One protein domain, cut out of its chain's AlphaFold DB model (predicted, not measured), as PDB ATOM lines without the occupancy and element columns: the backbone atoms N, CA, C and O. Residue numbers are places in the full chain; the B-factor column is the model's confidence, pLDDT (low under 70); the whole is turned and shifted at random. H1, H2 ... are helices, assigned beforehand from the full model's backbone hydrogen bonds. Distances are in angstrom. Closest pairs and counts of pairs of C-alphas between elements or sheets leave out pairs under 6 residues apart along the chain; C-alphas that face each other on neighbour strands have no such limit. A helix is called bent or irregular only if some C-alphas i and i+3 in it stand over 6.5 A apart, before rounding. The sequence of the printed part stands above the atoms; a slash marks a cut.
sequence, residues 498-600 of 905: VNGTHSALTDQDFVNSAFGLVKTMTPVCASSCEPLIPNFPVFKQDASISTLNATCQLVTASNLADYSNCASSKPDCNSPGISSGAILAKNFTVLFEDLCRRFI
ATOM      1  N   VAL A 498     179.309 199.429 160.351       82.00
ATOM      2  CA  VAL A 498     178.850 199.586 161.736       82.00
ATOM      3  C   VAL A 498     178.952 198.222 162.413       82.00
ATOM      4  O   VAL A 498     178.546 197.203 161.849       82.00
ATOM      5  N   ASN A 499     179.591 198.200 163.589       82.06
ATOM      6  CA  ASN A 499     179.844 196.998 164.396       82.06
ATOM      7  C   ASN A 499     180.488 195.820 163.615       82.06
ATOM      8  O   ASN A 499     180.313 194.659 163.971       82.06
ATOM      9  N   GLY A 500     181.214 196.107 162.525       80.94
ATOM     10  CA  GLY A 500     181.828 195.099 161.655       80.94
ATOM     11  C   GLY A 500     180.855 194.204 160.868       80.94
ATOM     12  O   GLY A 500     181.312 193.230 160.278       80.94
ATOM     13  N   THR A 501     179.546 194.497 160.855       81.56
ATOM     14  CA  THR A 501     178.517 193.594 160.296       81.56
ATOM     15  C   THR A 501     177.677 194.187 159.170       81.56
ATOM     16  O   THR A 501     177.269 193.443 158.281       81.56
ATOM     17  N   HIS A 502     177.415 195.495 159.181       84.44
ATOM     18  CA  HIS A 502     176.518 196.150 158.219       84.44
ATOM     19  C   HIS A 502     177.213 197.345 157.564       84.44
ATOM     20  O   HIS A 502     177.844 198.138 158.265       84.44
ATOM     21  N   SER A 503     177.088 197.508 156.244       89.69
ATOM     22  CA  SER A 503     177.578 198.714 155.559       89.69
ATOM     23  C   SER A 503     176.733 199.927 155.935       89.69
ATOM     24  O   SER A 503     175.520 199.901 155.762       89.69
ATOM     25  N   ALA A 504     177.368 201.002 156.405       90.75
ATOM     26  CA  ALA A 504     176.685 202.252 156.719       90.75
ATOM     27  C   ALA A 504     176.199 202.943 155.430       90.75
ATOM     28  O   ALA A 504     177.005 203.357 154.595       90.75
ATOM     29  N   LEU A 505     174.880 203.041 155.267       93.81
ATOM     30  CA  LEU A 505     174.220 203.488 154.042       93.81
ATOM     31  C   LEU A 505     174.106 205.012 153.993       93.81
ATOM     32  O   LEU A 505     173.570 205.627 154.916       93.81
ATOM     33  N   THR A 506     174.566 205.614 152.900       94.19
ATOM     34  CA  THR A 506     174.374 207.046 152.632       94.19
ATOM     35  C   THR A 506     172.985 207.321 152.071       94.19
ATOM     36  O   THR A 506     172.363 206.448 151.467       94.19
ATOM     37  N   ASP A 507     172.522 208.565 152.169       92.88
ATOM     38  CA  ASP A 507     171.236 208.975 151.589       92.88
ATOM     39  C   ASP A 507     171.182 208.773 150.066       92.88
ATOM     40  O   ASP A 507     170.125 208.452 149.524       92.88
ATOM     41  N   GLN A 508     172.328 208.835 149.380       94.50
ATOM     42  CA  GLN A 508     172.415 208.484 147.963       94.50
ATOM     43  C   GLN A 508     172.255 206.973 147.715       94.50
ATOM     44  O   GLN A 508     171.680 206.586 146.701       94.50
ATOM     45  N   ASP A 509     172.699 206.103 148.629       93.00
ATOM     46  CA  ASP A 509     172.489 204.651 148.510       93.00
ATOM     47  C   ASP A 509     170.994 204.293 148.633       93.00
ATOM     48  O   ASP A 509     170.493 203.431 147.901       93.00
ATOM     49  N   PHE A 510     170.253 205.013 149.488       94.00
ATOM     50  CA  PHE A 510     168.789 204.926 149.557       94.00
ATOM     51  C   PHE A 510     168.116 205.422 148.274       94.00
ATOM     52  O   PHE A 510     167.247 204.727 147.753       94.00
ATOM     53  N   VAL A 511     168.535 206.569 147.725       94.81
ATOM     54  CA  VAL A 511     168.040 207.093 146.434       94.81
ATOM     55  C   VAL A 511     168.270 206.098 145.299       94.81
ATOM     56  O   VAL A 511     167.346 205.808 144.540       94.81
ATOM     57  N   ASN A 512     169.463 205.506 145.220       90.44
ATOM     58  CA  ASN A 512     169.800 204.505 144.210       90.44
ATOM     59  C   ASN A 512     168.923 203.244 144.348       90.44
ATOM     60  O   ASN A 512     168.394 202.744 143.354       90.44
ATOM     61  N   SER A 513     168.715 202.762 145.580       89.44
ATOM     62  CA  SER A 513     167.845 201.609 145.867       89.44
ATOM     63  C   SER A 513     166.374 201.902 145.541       89.44
ATOM     64  O   SER A 513     165.693 201.083 144.924       89.44
ATOM     65  N   ALA A 514     165.893 203.097 145.891       94.00
ATOM     66  CA  ALA A 514     164.538 203.559 145.616       94.00
ATOM     67  C   ALA A 514     164.280 203.686 144.112       94.00
ATOM     68  O   ALA A 514     163.287 203.169 143.609       94.00
ATOM     69  N   PHE A 515     165.198 204.305 143.369       92.69
ATOM     70  CA  PHE A 515     165.088 204.429 141.918       92.69
ATOM     71  C   PHE A 515     165.156 203.061 141.221       92.69
ATOM     72  O   PHE A 515     164.414 202.810 140.270       92.69
ATOM     73  N   GLY A 516     165.974 202.140 141.745       85.69
ATOM     74  CA  GLY A 516     166.001 200.737 141.333       85.69
ATOM     75  C   GLY A 516     164.649 200.034 141.506       85.69
ATOM     76  O   GLY A 516     164.162 199.420 140.552       85.69
ATOM     77  N   LEU A 517     164.008 200.175 142.677       90.25
ATOM     78  CA  LEU A 517     162.645 199.677 142.918       90.25
ATOM     79  C   LEU A 517     161.639 200.278 141.935       90.25
ATOM     80  O   LEU A 517     160.870 199.536 141.331       90.25
ATOM     81  N   VAL A 518     161.648 201.601 141.749       91.94
ATOM     82  CA  VAL A 518     160.716 202.277 140.835       91.94
ATOM     83  C   VAL A 518     160.865 201.727 139.421       91.94
ATOM     84  O   VAL A 518     159.900 201.233 138.843       91.94
ATOM     85  N   LYS A 519     162.089 201.713 138.886       85.75
ATOM     86  CA  LYS A 519     162.370 201.260 137.518       85.75
ATOM     87  C   LYS A 519     161.983 199.797 137.261       85.75
ATOM     88  O   LYS A 519     161.647 199.464 136.128       85.75
ATOM     89  N   THR A 520     162.056 198.929 138.271       79.44
ATOM     90  CA  THR A 520     161.834 197.479 138.108       79.44
ATOM     91  C   THR A 520     160.468 196.985 138.566       79.44
ATOM     92  O   THR A 520     160.031 195.932 138.106       79.44
ATOM     93  N   MET A 521     159.792 197.709 139.463       86.12
ATOM     94  CA  MET A 521     158.582 197.223 140.130       86.12
ATOM     95  C   MET A 521     157.358 198.135 139.976       86.12
ATOM     96  O   MET A 521     156.271 197.713 140.361       86.12
ATOM     97  N   THR A 522     157.454 199.324 139.362       91.38
ATOM     98  CA  THR A 522     156.236 200.018 138.892       91.38
ATOM     99  C   THR A 522     155.824 199.480 137.519       91.38
ATOM    100  O   THR A 522     156.525 199.743 136.537       91.38
ATOM    101  N   PRO A 523     154.710 198.734 137.389       89.25
ATOM    102  CA  PRO A 523     154.262 198.249 136.092       89.25
ATOM    103  C   PRO A 523     153.665 199.401 135.276       89.25
ATOM    104  O   PRO A 523     152.902 200.214 135.793       89.25
ATOM    105  N   VAL A 524     153.933 199.426 133.966       88.56
ATOM    106  CA  VAL A 524     153.465 200.491 133.054       88.56
ATOM    107  C   VAL A 524     151.938 200.677 133.094       88.56
ATOM    108  O   VAL A 524     151.451 201.806 133.032       88.56
ATOM    109  N   CYS A 525     151.174 199.596 133.292       91.50
ATOM    110  CA  CYS A 525     149.713 199.632 133.435       91.50
ATOM    111  C   CYS A 525     149.226 200.429 134.671       91.50
ATOM    112  O   CYS A 525     148.109 200.944 134.671       91.50
ATOM    113  N   ALA A 526     150.064 200.581 135.704       95.38
ATOM    114  CA  ALA A 526     149.777 201.358 136.911       95.38
ATOM    115  C   ALA A 526     150.287 202.810 136.837       95.38
ATOM    116  O   ALA A 526     150.154 203.543 137.813       95.38
ATOM    117  N   SER A 527     150.813 203.264 135.695       95.25
ATOM    118  CA  SER A 527     151.282 204.651 135.506       95.25
ATOM    119  C   SER A 527     150.220 205.699 135.866       95.25
ATOM    120  O   SER A 527     150.499 206.660 136.575       95.25
ATOM    121  N   SER A 528     148.962 205.464 135.479       97.19
ATOM    122  CA  SER A 528     147.820 206.320 135.854       97.19
ATOM    123  C   SER A 528     147.454 206.302 137.351       97.19
ATOM    124  O   SER A 528     146.614 207.093 137.771       97.19
ATOM    125  N   CYS A 529     148.062 205.421 138.148       98.12
ATOM    126  CA  CYS A 529     147.904 205.340 139.602       98.12
ATOM    127  C   CYS A 529     149.049 206.030 140.363       98.12
ATOM    128  O   CYS A 529     148.902 206.294 141.550       98.12
ATOM    129  N   GLU A 530     150.174 206.342 139.709       97.62
ATOM    130  CA  GLU A 530     151.364 206.945 140.339       97.62
ATOM    131  C   GLU A 530     151.092 208.234 141.139       97.62
ATOM    132  O   GLU A 530     151.689 208.371 142.206       97.62
ATOM    133  N   PRO A 531     150.171 209.139 140.734       98.25
ATOM    134  CA  PRO A 531     149.822 210.323 141.530       98.25
ATOM    135  C   PRO A 531     149.171 210.033 142.890       98.25
ATOM    136  O   PRO A 531     149.053 210.949 143.699       98.25
ATOM    137  N   LEU A 532     148.738 208.792 143.156       98.19
ATOM    138  CA  LEU A 532     148.219 208.395 144.470       98.19
ATOM    139  C   LEU A 532     149.329 208.329 145.525       98.19
ATOM    140  O   LEU A 532     149.039 208.483 146.705       98.19
ATOM    141  N   ILE A 533     150.592 208.156 145.118       98.19
ATOM    142  CA  ILE A 533     151.746 208.222 146.017       98.19
ATOM    143  C   ILE A 533     152.259 209.678 146.017       98.19
ATOM    144  O   ILE A 533     152.698 210.167 144.972       98.19
ATOM    145  N   PRO A 534     152.210 210.414 147.147       97.88
ATOM    146  CA  PRO A 534     152.549 211.840 147.163       97.88
ATOM    147  C   PRO A 534     153.992 212.116 146.724       97.88
ATOM    148  O   PRO A 534     154.907 211.405 147.126       97.88
ATOM    149  N   ASN A 535     154.200 213.150 145.898       97.75
ATOM    150  CA  ASN A 535     155.484 213.536 145.277       97.75
ATOM    151  C   ASN A 535     156.193 212.459 144.423       97.75
ATOM    152  O   ASN A 535     157.197 212.754 143.773       97.75
ATOM    153  N   PHE A 536     155.639 211.251 144.316       97.56
ATOM    154  CA  PHE A 536     156.259 210.134 143.613       97.56
ATOM    155  C   PHE A 536     156.548 210.381 142.121       97.56
ATOM    156  O   PHE A 536     157.645 210.029 141.681       97.56
ATOM    157  N   PRO A 537     155.670 211.040 141.329       97.25
ATOM    158  CA  PRO A 537     156.000 211.388 139.947       97.25
ATOM    159  C   PRO A 537     157.222 212.311 139.826       97.25
ATOM    160  O   PRO A 537     157.938 212.229 138.831       97.25
ATOM    161  N   VAL A 538     157.484 213.153 140.835       97.44
ATOM    162  CA  VAL A 538     158.661 214.035 140.877       97.44
ATOM    163  C   VAL A 538     159.915 213.212 141.169       97.44
ATOM    164  O   VAL A 538     160.872 213.298 140.409       97.44
ATOM    165  N   PHE A 539     159.887 212.341 142.186       97.75
ATOM    166  CA  PHE A 539     161.000 211.425 142.484       97.75
ATOM    167  C   PHE A 539     161.332 210.474 141.320       97.75
ATOM    168  O   PHE A 539     162.495 210.175 141.060       97.75
ATOM    169  N   LYS A 540     160.319 210.015 140.580       95.88
ATOM    170  CA  LYS A 540     160.505 209.161 139.400       95.88
ATOM    171  C   LYS A 540     161.178 209.892 138.226       95.88
ATOM    172  O   LYS A 540     161.826 209.236 137.411       95.88
ATOM    173  N   GLN A 541     161.012 211.214 138.119       95.31
ATOM    174  CA  GLN A 541     161.640 212.050 137.085       95.31
ATOM    175  C   GLN A 541     163.033 212.544 137.500       95.31
ATOM    176  O   GLN A 541     163.961 212.480 136.698       95.31
ATOM    177  N   ASP A 542     163.179 212.997 138.746       95.44
ATOM    178  CA  ASP A 542     164.434 213.428 139.362       95.44
ATOM    179  C   ASP A 542     164.704 212.583 140.613       95.44
ATOM    180  O   ASP A 542     164.132 212.822 141.678       95.44
ATOM    181  N   ALA A 543     165.568 211.578 140.483       95.12
ATOM    182  CA  ALA A 543     165.941 210.689 141.578       95.12
ATOM    183  C   ALA A 543     167.035 211.332 142.446       95.12
ATOM    184  O   ALA A 543     168.217 211.006 142.324       95.12
ATOM    185  N   SER A 544     166.635 212.251 143.327       96.75
ATOM    186  CA  SER A 544     167.519 212.987 144.233       96.75
ATOM    187  C   SER A 544     167.161 212.761 145.708       96.75
ATOM    188  O   SER A 544     166.082 212.277 146.055       96.75
ATOM    189  N   ILE A 545     168.080 213.119 146.613       94.75
ATOM    190  CA  ILE A 545     167.858 213.031 148.072       94.75
ATOM    191  C   ILE A 545     166.660 213.901 148.490       94.75
ATOM    192  O   ILE A 545     165.862 213.501 149.338       94.75
ATOM    193  N   SER A 546     166.508 215.074 147.866       96.06
ATOM    194  CA  SER A 546     165.421 216.017 148.147       96.06
ATOM    195  C   SER A 546     164.057 215.442 147.760       96.06
ATOM    196  O   SER A 546     163.130 215.439 148.571       96.06
ATOM    197  N   THR A 547     163.940 214.890 146.549       97.50
ATOM    198  CA  THR A 547     162.684 214.321 146.041       97.50
ATOM    199  C   THR A 547     162.318 213.006 146.728       97.50
ATOM    200  O   THR A 547     161.135 212.787 147.001       97.50
ATOM    201  N   LEU A 548     163.300 212.167 147.096       97.25
ATOM    202  CA  LEU A 548     163.043 210.985 147.923       97.25
ATOM    203  C   LEU A 548     162.538 211.392 149.311       97.25
ATOM    204  O   LEU A 548     161.537 210.848 149.766       97.25
ATOM    205  N   ASN A 549     163.164 212.382 149.958       95.88
ATOM    206  CA  ASN A 549     162.701 212.890 151.251       95.88
ATOM    207  C   ASN A 549     161.275 213.452 151.155       95.88
ATOM    208  O   ASN A 549     160.401 213.035 151.908       95.88
ATOM    209  N   ALA A 550     161.009 214.329 150.185       96.94
ATOM    210  CA  ALA A 550     159.685 214.912 149.968       96.94
ATOM    211  C   ALA A 550     158.601 213.863 149.649       96.94
ATOM    212  O   ALA A 550     157.431 214.079 149.965       96.94
ATOM    213  N   THR A 551     158.976 212.736 149.038       97.88
ATOM    214  CA  THR A 551     158.093 211.581 148.823       97.88
ATOM    215  C   THR A 551     157.878 210.830 150.132       97.88
ATOM    216  O   THR A 551     156.763 210.766 150.639       97.88
ATOM    217  N   CYS A 552     158.951 210.313 150.730       97.31
ATOM    218  CA  CYS A 552     158.881 209.440 151.891       97.31
ATOM    219  C   CYS A 552     158.216 210.104 153.110       97.31
ATOM    220  O   CYS A 552     157.402 209.454 153.758       97.31
ATOM    221  N   GLN A 553     158.449 211.397 153.373       95.94
ATOM    222  CA  GLN A 553     157.783 212.151 154.455       95.94
ATOM    223  C   GLN A 553     156.242 212.169 154.353       95.94
ATOM    224  O   GLN A 553     155.565 212.430 155.345       95.94
ATOM    225  N   LEU A 554     155.683 211.919 153.163       96.75
ATOM    226  CA  LEU A 554     154.242 211.924 152.886       96.75
ATOM    227  C   LEU A 554     153.681 210.530 152.540       96.75
ATOM    228  O   LEU A 554     152.465 210.359 152.411       96.75
ATOM    229  N   VAL A 555     154.542 209.525 152.373       96.56
ATOM    230  CA  VAL A 555     154.142 208.137 152.117       96.56
ATOM    231  C   VAL A 555     153.512 207.537 153.374       96.56
ATOM    232  O   VAL A 555     154.004 207.699 154.487       96.56
ATOM    233  N   THR A 556     152.399 206.828 153.194       95.88
ATOM    234  CA  THR A 556     151.666 206.141 154.262       95.88
ATOM    235  C   THR A 556     151.155 204.798 153.753       95.88
ATOM    236  O   THR A 556     150.892 204.641 152.560       95.88
ATOM    237  N   ALA A 557     150.905 203.850 154.659       94.50
ATOM    238  CA  ALA A 557     150.272 202.578 154.306       94.50
ATOM    239  C   ALA A 557     148.944 202.760 153.533       94.50
ATOM    240  O   ALA A 557     148.619 201.936 152.682       94.50
ATOM    241  N   SER A 558     148.195 203.850 153.778       97.56
ATOM    242  CA  SER A 558     146.957 204.154 153.045       97.56
ATOM    243  C   SER A 558     147.228 204.512 151.587       97.56
ATOM    244  O   SER A 558     146.699 203.855 150.701       97.56
ATOM    245  N   ASN A 559     148.079 205.508 151.318       97.69
ATOM    246  CA  ASN A 559     148.295 205.973 149.943       97.69
ATOM    247  C   ASN A 559     149.028 204.939 149.065       97.69
ATOM    248  O   ASN A 559     148.773 204.832 147.864       97.69
ATOM    249  N   LEU A 560     149.843 204.083 149.684       97.62
ATOM    250  CA  LEU A 560     150.391 202.891 149.044       97.62
ATOM    251  C   LEU A 560     149.319 201.817 148.785       97.62
ATOM    252  O   LEU A 560     149.262 201.262 147.685       97.62
ATOM    253  N   ALA A 561     148.420 201.552 149.740       96.62
ATOM    254  CA  ALA A 561     147.283 200.665 149.502       96.62
ATOM    255  C   ALA A 561     146.405 201.180 148.349       96.62
ATOM    256  O   ALA A 561     146.072 200.396 147.461       96.62
ATOM    257  N   ASP A 562     146.121 202.484 148.292       97.94
ATOM    258  CA  ASP A 562     145.353 203.131 147.222       97.94
ATOM    259  C   ASP A 562     146.021 202.969 145.848       97.94
ATOM    260  O   ASP A 562     145.348 202.592 144.885       97.94
ATOM    261  N   TYR A 563     147.345 203.139 145.749       98.19
ATOM    262  CA  TYR A 563     148.103 202.810 144.533       98.19
ATOM    263  C   TYR A 563     147.931 201.336 144.131       98.19
ATOM    264  O   TYR A 563     147.615 201.041 142.975       98.19
ATOM    265  N   SER A 564     148.086 200.401 145.078       96.62
ATOM    266  CA  SER A 564     147.966 198.961 144.802       96.62
ATOM    267  C   SER A 564     146.542 198.548 144.398       96.62
ATOM    268  O   SER A 564     146.366 197.717 143.502       96.62
ATOM    269  N   ASN A 565     145.521 199.177 144.987       97.00
ATOM    270  CA  ASN A 565     144.106 198.987 144.669       97.00
ATOM    271  C   ASN A 565     143.773 199.576 143.294       97.00
ATOM    272  O   ASN A 565     143.124 198.918 142.483       97.00
ATOM    273  N   CYS A 566     144.280 200.775 142.991       97.88
ATOM    274  CA  CYS A 566     144.158 201.385 141.674       97.88
ATOM    275  C   CYS A 566     144.777 200.478 140.604       97.88
ATOM    276  O   CYS A 566     144.083 200.128 139.650       97.88
ATOM    277  N   ALA A 567     146.014 200.006 140.790       95.69
ATOM    278  CA  ALA A 567     146.652 199.053 139.881       95.69
ATOM    279  C   ALA A 567     145.808 197.774 139.725       95.69
ATOM    280  O   ALA A 567     145.532 197.347 138.607       95.69
ATOM    281  N   SER A 568     145.301 197.227 140.832       93.94
ATOM    282  CA  SER A 568     144.419 196.049 140.846       93.94
ATOM    283  C   SER A 568     143.042 196.280 140.205       93.94
ATOM    284  O   SER A 568     142.353 195.309 139.912       93.94
ATOM    285  N   SER A 569     142.641 197.524 139.924       95.38
ATOM    286  CA  SER A 569     141.408 197.844 139.185       95.38
ATOM    287  C   SER A 569     141.619 198.069 137.681       95.38
ATOM    288  O   SER A 569     140.649 198.068 136.924       95.38
ATOM    289  N   LYS A 570     142.865 198.240 137.209       94.50
ATOM    290  CA  LYS A 570     143.154 198.417 135.775       94.50
ATOM    291  C   LYS A 570     143.045 197.068 135.046       94.50
ATOM    292  O   LYS A 570     143.742 196.131 135.442       94.50
ATOM    293  N   PRO A 571     142.246 196.939 133.967       90.94
ATOM    294  CA  PRO A 571     142.137 195.685 133.212       90.94
ATOM    295  C   PRO A 571     143.496 195.154 132.726       90.94
ATOM    296  O   PRO A 571     143.807 193.977 132.909       90.94
ATOM    297  N   ASP A 572     144.349 196.046 132.219       84.62
ATOM    298  CA  ASP A 572     145.677 195.711 131.688       84.62
ATOM    299  C   ASP A 572     146.632 195.167 132.768       84.62
ATOM    300  O   ASP A 572     147.482 194.325 132.492       84.62
ATOM    301  N   CYS A 573     146.467 195.583 134.030       87.00
ATOM    302  CA  CYS A 573     147.247 195.049 135.152       87.00
ATOM    303  C   CYS A 573     146.784 193.658 135.620       87.00
ATOM    304  O   CYS A 573     147.508 193.013 136.384       87.00
ATOM    305  N   ASN A 574     145.609 193.200 135.175       84.12
ATOM    306  CA  ASN A 574     144.972 191.939 135.567       84.12
ATOM    307  C   ASN A 574     144.868 190.920 134.418       84.12
ATOM    308  O   ASN A 574     144.211 189.889 134.572       84.12
ATOM    309  N   SER A 575     145.485 191.190 133.263       76.62
ATOM    310  CA  SER A 575     145.416 190.313 132.087       76.62
ATOM    311  C   SER A 575     145.889 188.878 132.401       76.62
ATOM    312  O   SER A 575     147.043 188.690 132.802       76.62
ATOM    313  N   PRO A 576     145.037 187.845 132.226       55.50
ATOM    314  CA  PRO A 576     145.387 186.470 132.575       55.50
ATOM    315  C   PRO A 576     146.588 185.939 131.782       55.50
ATOM    316  O   PRO A 576     146.582 185.949 130.555       55.50
ATOM    317  N   GLY A 577     147.589 185.408 132.491       51.69
ATOM    318  CA  GLY A 577     148.790 184.811 131.887       51.69
ATOM    319  C   GLY A 577     150.030 185.709 131.880       51.69
ATOM    320  O   GLY A 577     151.127 185.239 131.588       51.69
ATOM    321  N   ILE A 578     149.878 186.975 132.264       49.66
ATOM    322  CA  ILE A 578     150.976 187.879 132.613       49.66
ATOM    323  C   ILE A 578     151.104 187.842 134.142       49.66
ATOM    324  O   ILE A 578     150.096 187.880 134.853       49.66
ATOM    325  N   SER A 579     152.325 187.733 134.670       52.91
ATOM    326  CA  SER A 579     152.609 187.881 136.104       52.91
ATOM    327  C   SER A 579     152.168 189.287 136.531       52.91
ATOM    328  O   SER A 579     152.822 190.280 136.231       52.91
ATOM    329  N   SER A 580     150.982 189.357 137.141       67.06
ATOM    330  CA  SER A 580     150.103 190.532 137.079       67.06
ATOM    331  C   SER A 580     150.756 191.832 137.547       67.06
ATOM    332  O   SER A 580     151.378 191.863 138.615       67.06
ATOM    333  N   GLY A 581     150.482 192.925 136.829       81.56
ATOM    334  CA  GLY A 581     150.810 194.275 137.285       81.56
ATOM    335  C   GLY A 581     150.225 194.576 138.669       81.56
ATOM    336  O   GLY A 581     150.879 195.229 139.469       81.56
ATOM    337  N   ALA A 582     149.063 194.011 139.010       87.69
ATOM    338  CA  ALA A 582     148.492 194.085 140.357       87.69
ATOM    339  C   ALA A 582     149.441 193.540 141.454       87.69
ATOM    340  O   ALA A 582     149.719 194.230 142.436       87.69
ATOM    341  N   ILE A 583     149.996 192.331 141.280       84.31
ATOM    342  CA  ILE A 583     150.984 191.752 142.214       84.31
ATOM    343  C   ILE A 583     152.286 192.560 142.219       84.31
ATOM    344  O   ILE A 583     152.839 192.790 143.294       84.31
ATOM    345  N   LEU A 584     152.776 193.010 141.057       84.81
ATOM    346  CA  LEU A 584     154.017 193.788 140.998       84.81
ATOM    347  C   LEU A 584     153.867 195.133 141.726       84.81
ATOM    348  O   LEU A 584     154.709 195.463 142.554       84.81
ATOM    349  N   ALA A 585     152.752 195.839 141.509       92.62
ATOM    350  CA  ALA A 585     152.395 197.065 142.219       92.62
ATOM    351  C   ALA A 585     152.270 196.842 143.736       92.62
ATOM    352  O   ALA A 585     152.781 197.644 144.514       92.62
ATOM    353  N   LYS A 586     151.657 195.730 144.168       90.88
ATOM    354  CA  LYS A 586     151.564 195.363 145.590       90.88
ATOM    355  C   LYS A 586     152.938 195.083 146.212       90.88
ATOM    356  O   LYS A 586     153.221 195.545 147.318       90.88
ATOM    357  N   ASN A 587     153.805 194.357 145.509       86.81
ATOM    358  CA  ASN A 587     155.173 194.112 145.965       86.81
ATOM    359  C   ASN A 587     155.962 195.425 146.036       86.81
ATOM    360  O   ASN A 587     156.571 195.701 147.063       86.81
ATOM    361  N   PHE A 588     155.881 196.268 145.001       93.44
ATOM    362  CA  PHE A 588     156.469 197.606 145.003       93.44
ATOM    363  C   PHE A 588     156.036 198.414 146.230       93.44
ATOM    364  O   PHE A 588     156.898 198.951 146.915       93.44
ATOM    365  N   THR A 589     154.742 198.444 146.566       94.94
ATOM    366  CA  THR A 589     154.257 199.220 147.720       94.94
ATOM    367  C   THR A 589     154.855 198.774 149.048       94.94
ATOM    368  O   THR A 589     155.349 199.619 149.784       94.94
ATOM    369  N   VAL A 590     154.905 197.467 149.328       90.88
ATOM    370  CA  VAL A 590     155.505 196.937 150.570       90.88
ATOM    371  C   VAL A 590     156.986 197.312 150.672       90.88
ATOM    372  O   VAL A 590     157.482 197.650 151.745       90.88
ATOM    373  N   LEU A 591     157.696 197.273 149.546       90.62
ATOM    374  CA  LEU A 591     159.132 197.524 149.502       90.62
ATOM    375  C   LEU A 591     159.458 199.018 149.563       90.62
ATOM    376  O   LEU A 591     160.396 199.424 150.241       90.62
ATOM    377  N   PHE A 592     158.665 199.847 148.892       95.25
ATOM    378  CA  PHE A 592     158.805 201.295 148.939       95.25
ATOM    379  C   PHE A 592     158.427 201.847 150.324       95.25
ATOM    380  O   PHE A 592     159.080 202.772 150.798       95.25
ATOM    381  N   GLU A 593     157.464 201.233 151.026       94.31
ATOM    382  CA  GLU A 593     157.173 201.530 152.437       94.31
ATOM    383  C   GLU A 593     158.369 201.218 153.346       94.31
ATOM    384  O   GLU A 593     158.811 202.076 154.112       94.31
ATOM    385  N   ASP A 594     158.927 200.005 153.237       90.38
ATOM    386  CA  ASP A 594     160.083 199.568 154.027       90.38
ATOM    387  C   ASP A 594     161.318 200.441 153.757       90.38
ATOM    388  O   ASP A 594     162.029 200.816 154.689       90.38
ATOM    389  N   LEU A 595     161.537 200.840 152.498       93.75
ATOM    390  CA  LEU A 595     162.598 201.771 152.122       93.75
ATOM    391  C   LEU A 595     162.339 203.191 152.631       93.75
ATOM    392  O   LEU A 595     163.279 203.833 153.091       93.75
ATOM    393  N   CYS A 596     161.108 203.703 152.575       95.06
ATOM    394  CA  CYS A 596     160.810 205.040 153.085       95.06
ATOM    395  C   CYS A 596     160.924 205.101 154.612       95.06
ATOM    396  O   CYS A 596     161.513 206.050 155.126       95.06
ATOM    397  N   ARG A 597     160.492 204.064 155.343       91.31
ATOM    398  CA  ARG A 597     160.790 203.916 156.778       91.31
ATOM    399  C   ARG A 597     162.309 203.877 156.998       91.31
ATOM    400  O   ARG A 597     162.835 204.752 157.680       91.31
ATOM    401  N   ARG A 598     162.991 202.975 156.269       90.94
ATOM    402  CA  ARG A 598     164.422 202.958 155.868       90.94
ATOM    403  C   ARG A 598     165.090 204.339 155.801       90.94
ATOM    404  O   ARG A 598     166.179 204.516 156.325       90.94
ATOM    405  N   PHE A 599     164.465 205.320 155.165       93.12
ATOM    406  CA  PHE A 599     165.090 206.600 154.842       93.12
ATOM    407  C   PHE A 599     164.807 207.711 155.871       93.12
ATOM    408  O   PHE A 599     165.707 208.480 156.211       93.12
ATOM    409  N   ILE A 600     163.575 207.785 156.395       91.00
ATOM    410  CA  ILE A 600     163.114 208.849 157.317       91.00
ATOM    411  C   ILE A 600     163.597 208.623 158.765       91.00
ATOM    412  O   ILE A 600     163.387 209.486 159.617       91.00
TER     413      ILE A 600
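What this domain is: This is residues 498 to 600 of the 905 residues of an uncharacterized protein of Rhizoclosmatium globosum (UniProt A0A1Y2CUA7). Three longer helices run nearly side by side, with the longest, H7, in the middle and H1 and H5 on either side of it, both opposite in direction to H7. The shorter H2 and the helical hairpin of H3 and H4 cover one side of this trio, little H6 sits by the start of H7, and residues 498 to 504 stick out as a free tail that adds to the length. The printed part has 103 residues with seven named helices, H1 to H7 in chain order, and no named strand; its class is all helix. It is compact, with a radius of gyration of the C-alphas of 14.2 A, yet elongated in outline, spanning 48 by 27 by 22 A.

Where its parts are: H7, residues 581 to 600, is 27.7 A from first to last C-alpha, running from (150.810, 194.275, 137.285) to (163.114, 208.849, 157.317). H1, residues 507 to 521, is 20.7 A long and begins at C-alpha 507, (171.236, 208.975, 151.589). H5, residues 557 to 569, measures 18.2 A. H2, residues 524 to 532, measures 14.8 A and is irregular: C-alphas 525 and 528 are 7.4 A apart. The shorter helices are H3, residues 536 to 541, H4, residues 545 to 552, and H6, residues 571 to 574.

How they stand to each other: H7 is the hub, touching five helices. It touches H5 at a shallow tilt of 16 degrees, opposite ways, the closest C-alphas being those of Ser 568 and Ala 582 at 4.5 A. It touches H1 at a shallow tilt of 7 degrees, opposite ways, closest at Met 521 and Phe 588, 5.3 A. H1 and H5 are apart. With residues 596 to 600 alone H7 touches H4, at a steep tilt of 64 degrees; the C-alphas of Cys 552 and Cys 596 are closest, 5.0 A. H4 also touches H1, closest at Val 511 and Ile 545, 6.2 A, and forms a hairpin with H3, closest at Phe 539 and Thr 547, 4.9 A. H2 touches H5 at a steep tilt of 36 degrees, only just past shallow, with Ala 526 and Ala 567 closest at 4.9 A. H6 and H7 touch only at the corner, closest at Cys 573 and Gly 581, 4.2 A. Every O i to N i+4 pair is within hydrogen-bond range in H1, H3, H4, H5 and H7; H2 has 1 of 5, beside 4 of 6 O i to N i+3 pairs, and H6 is too short for an i+4 pair.

The domain as a whole: The two C-alphas farthest apart, those of Asn 499 and Pro 571, are 48.9 A apart. The printed part has no cut. The links are tight but for the short one from H6 to H7, and none is long. Mean pLDDT of the printed part is 90.9; residues 576 to 580 are under 70.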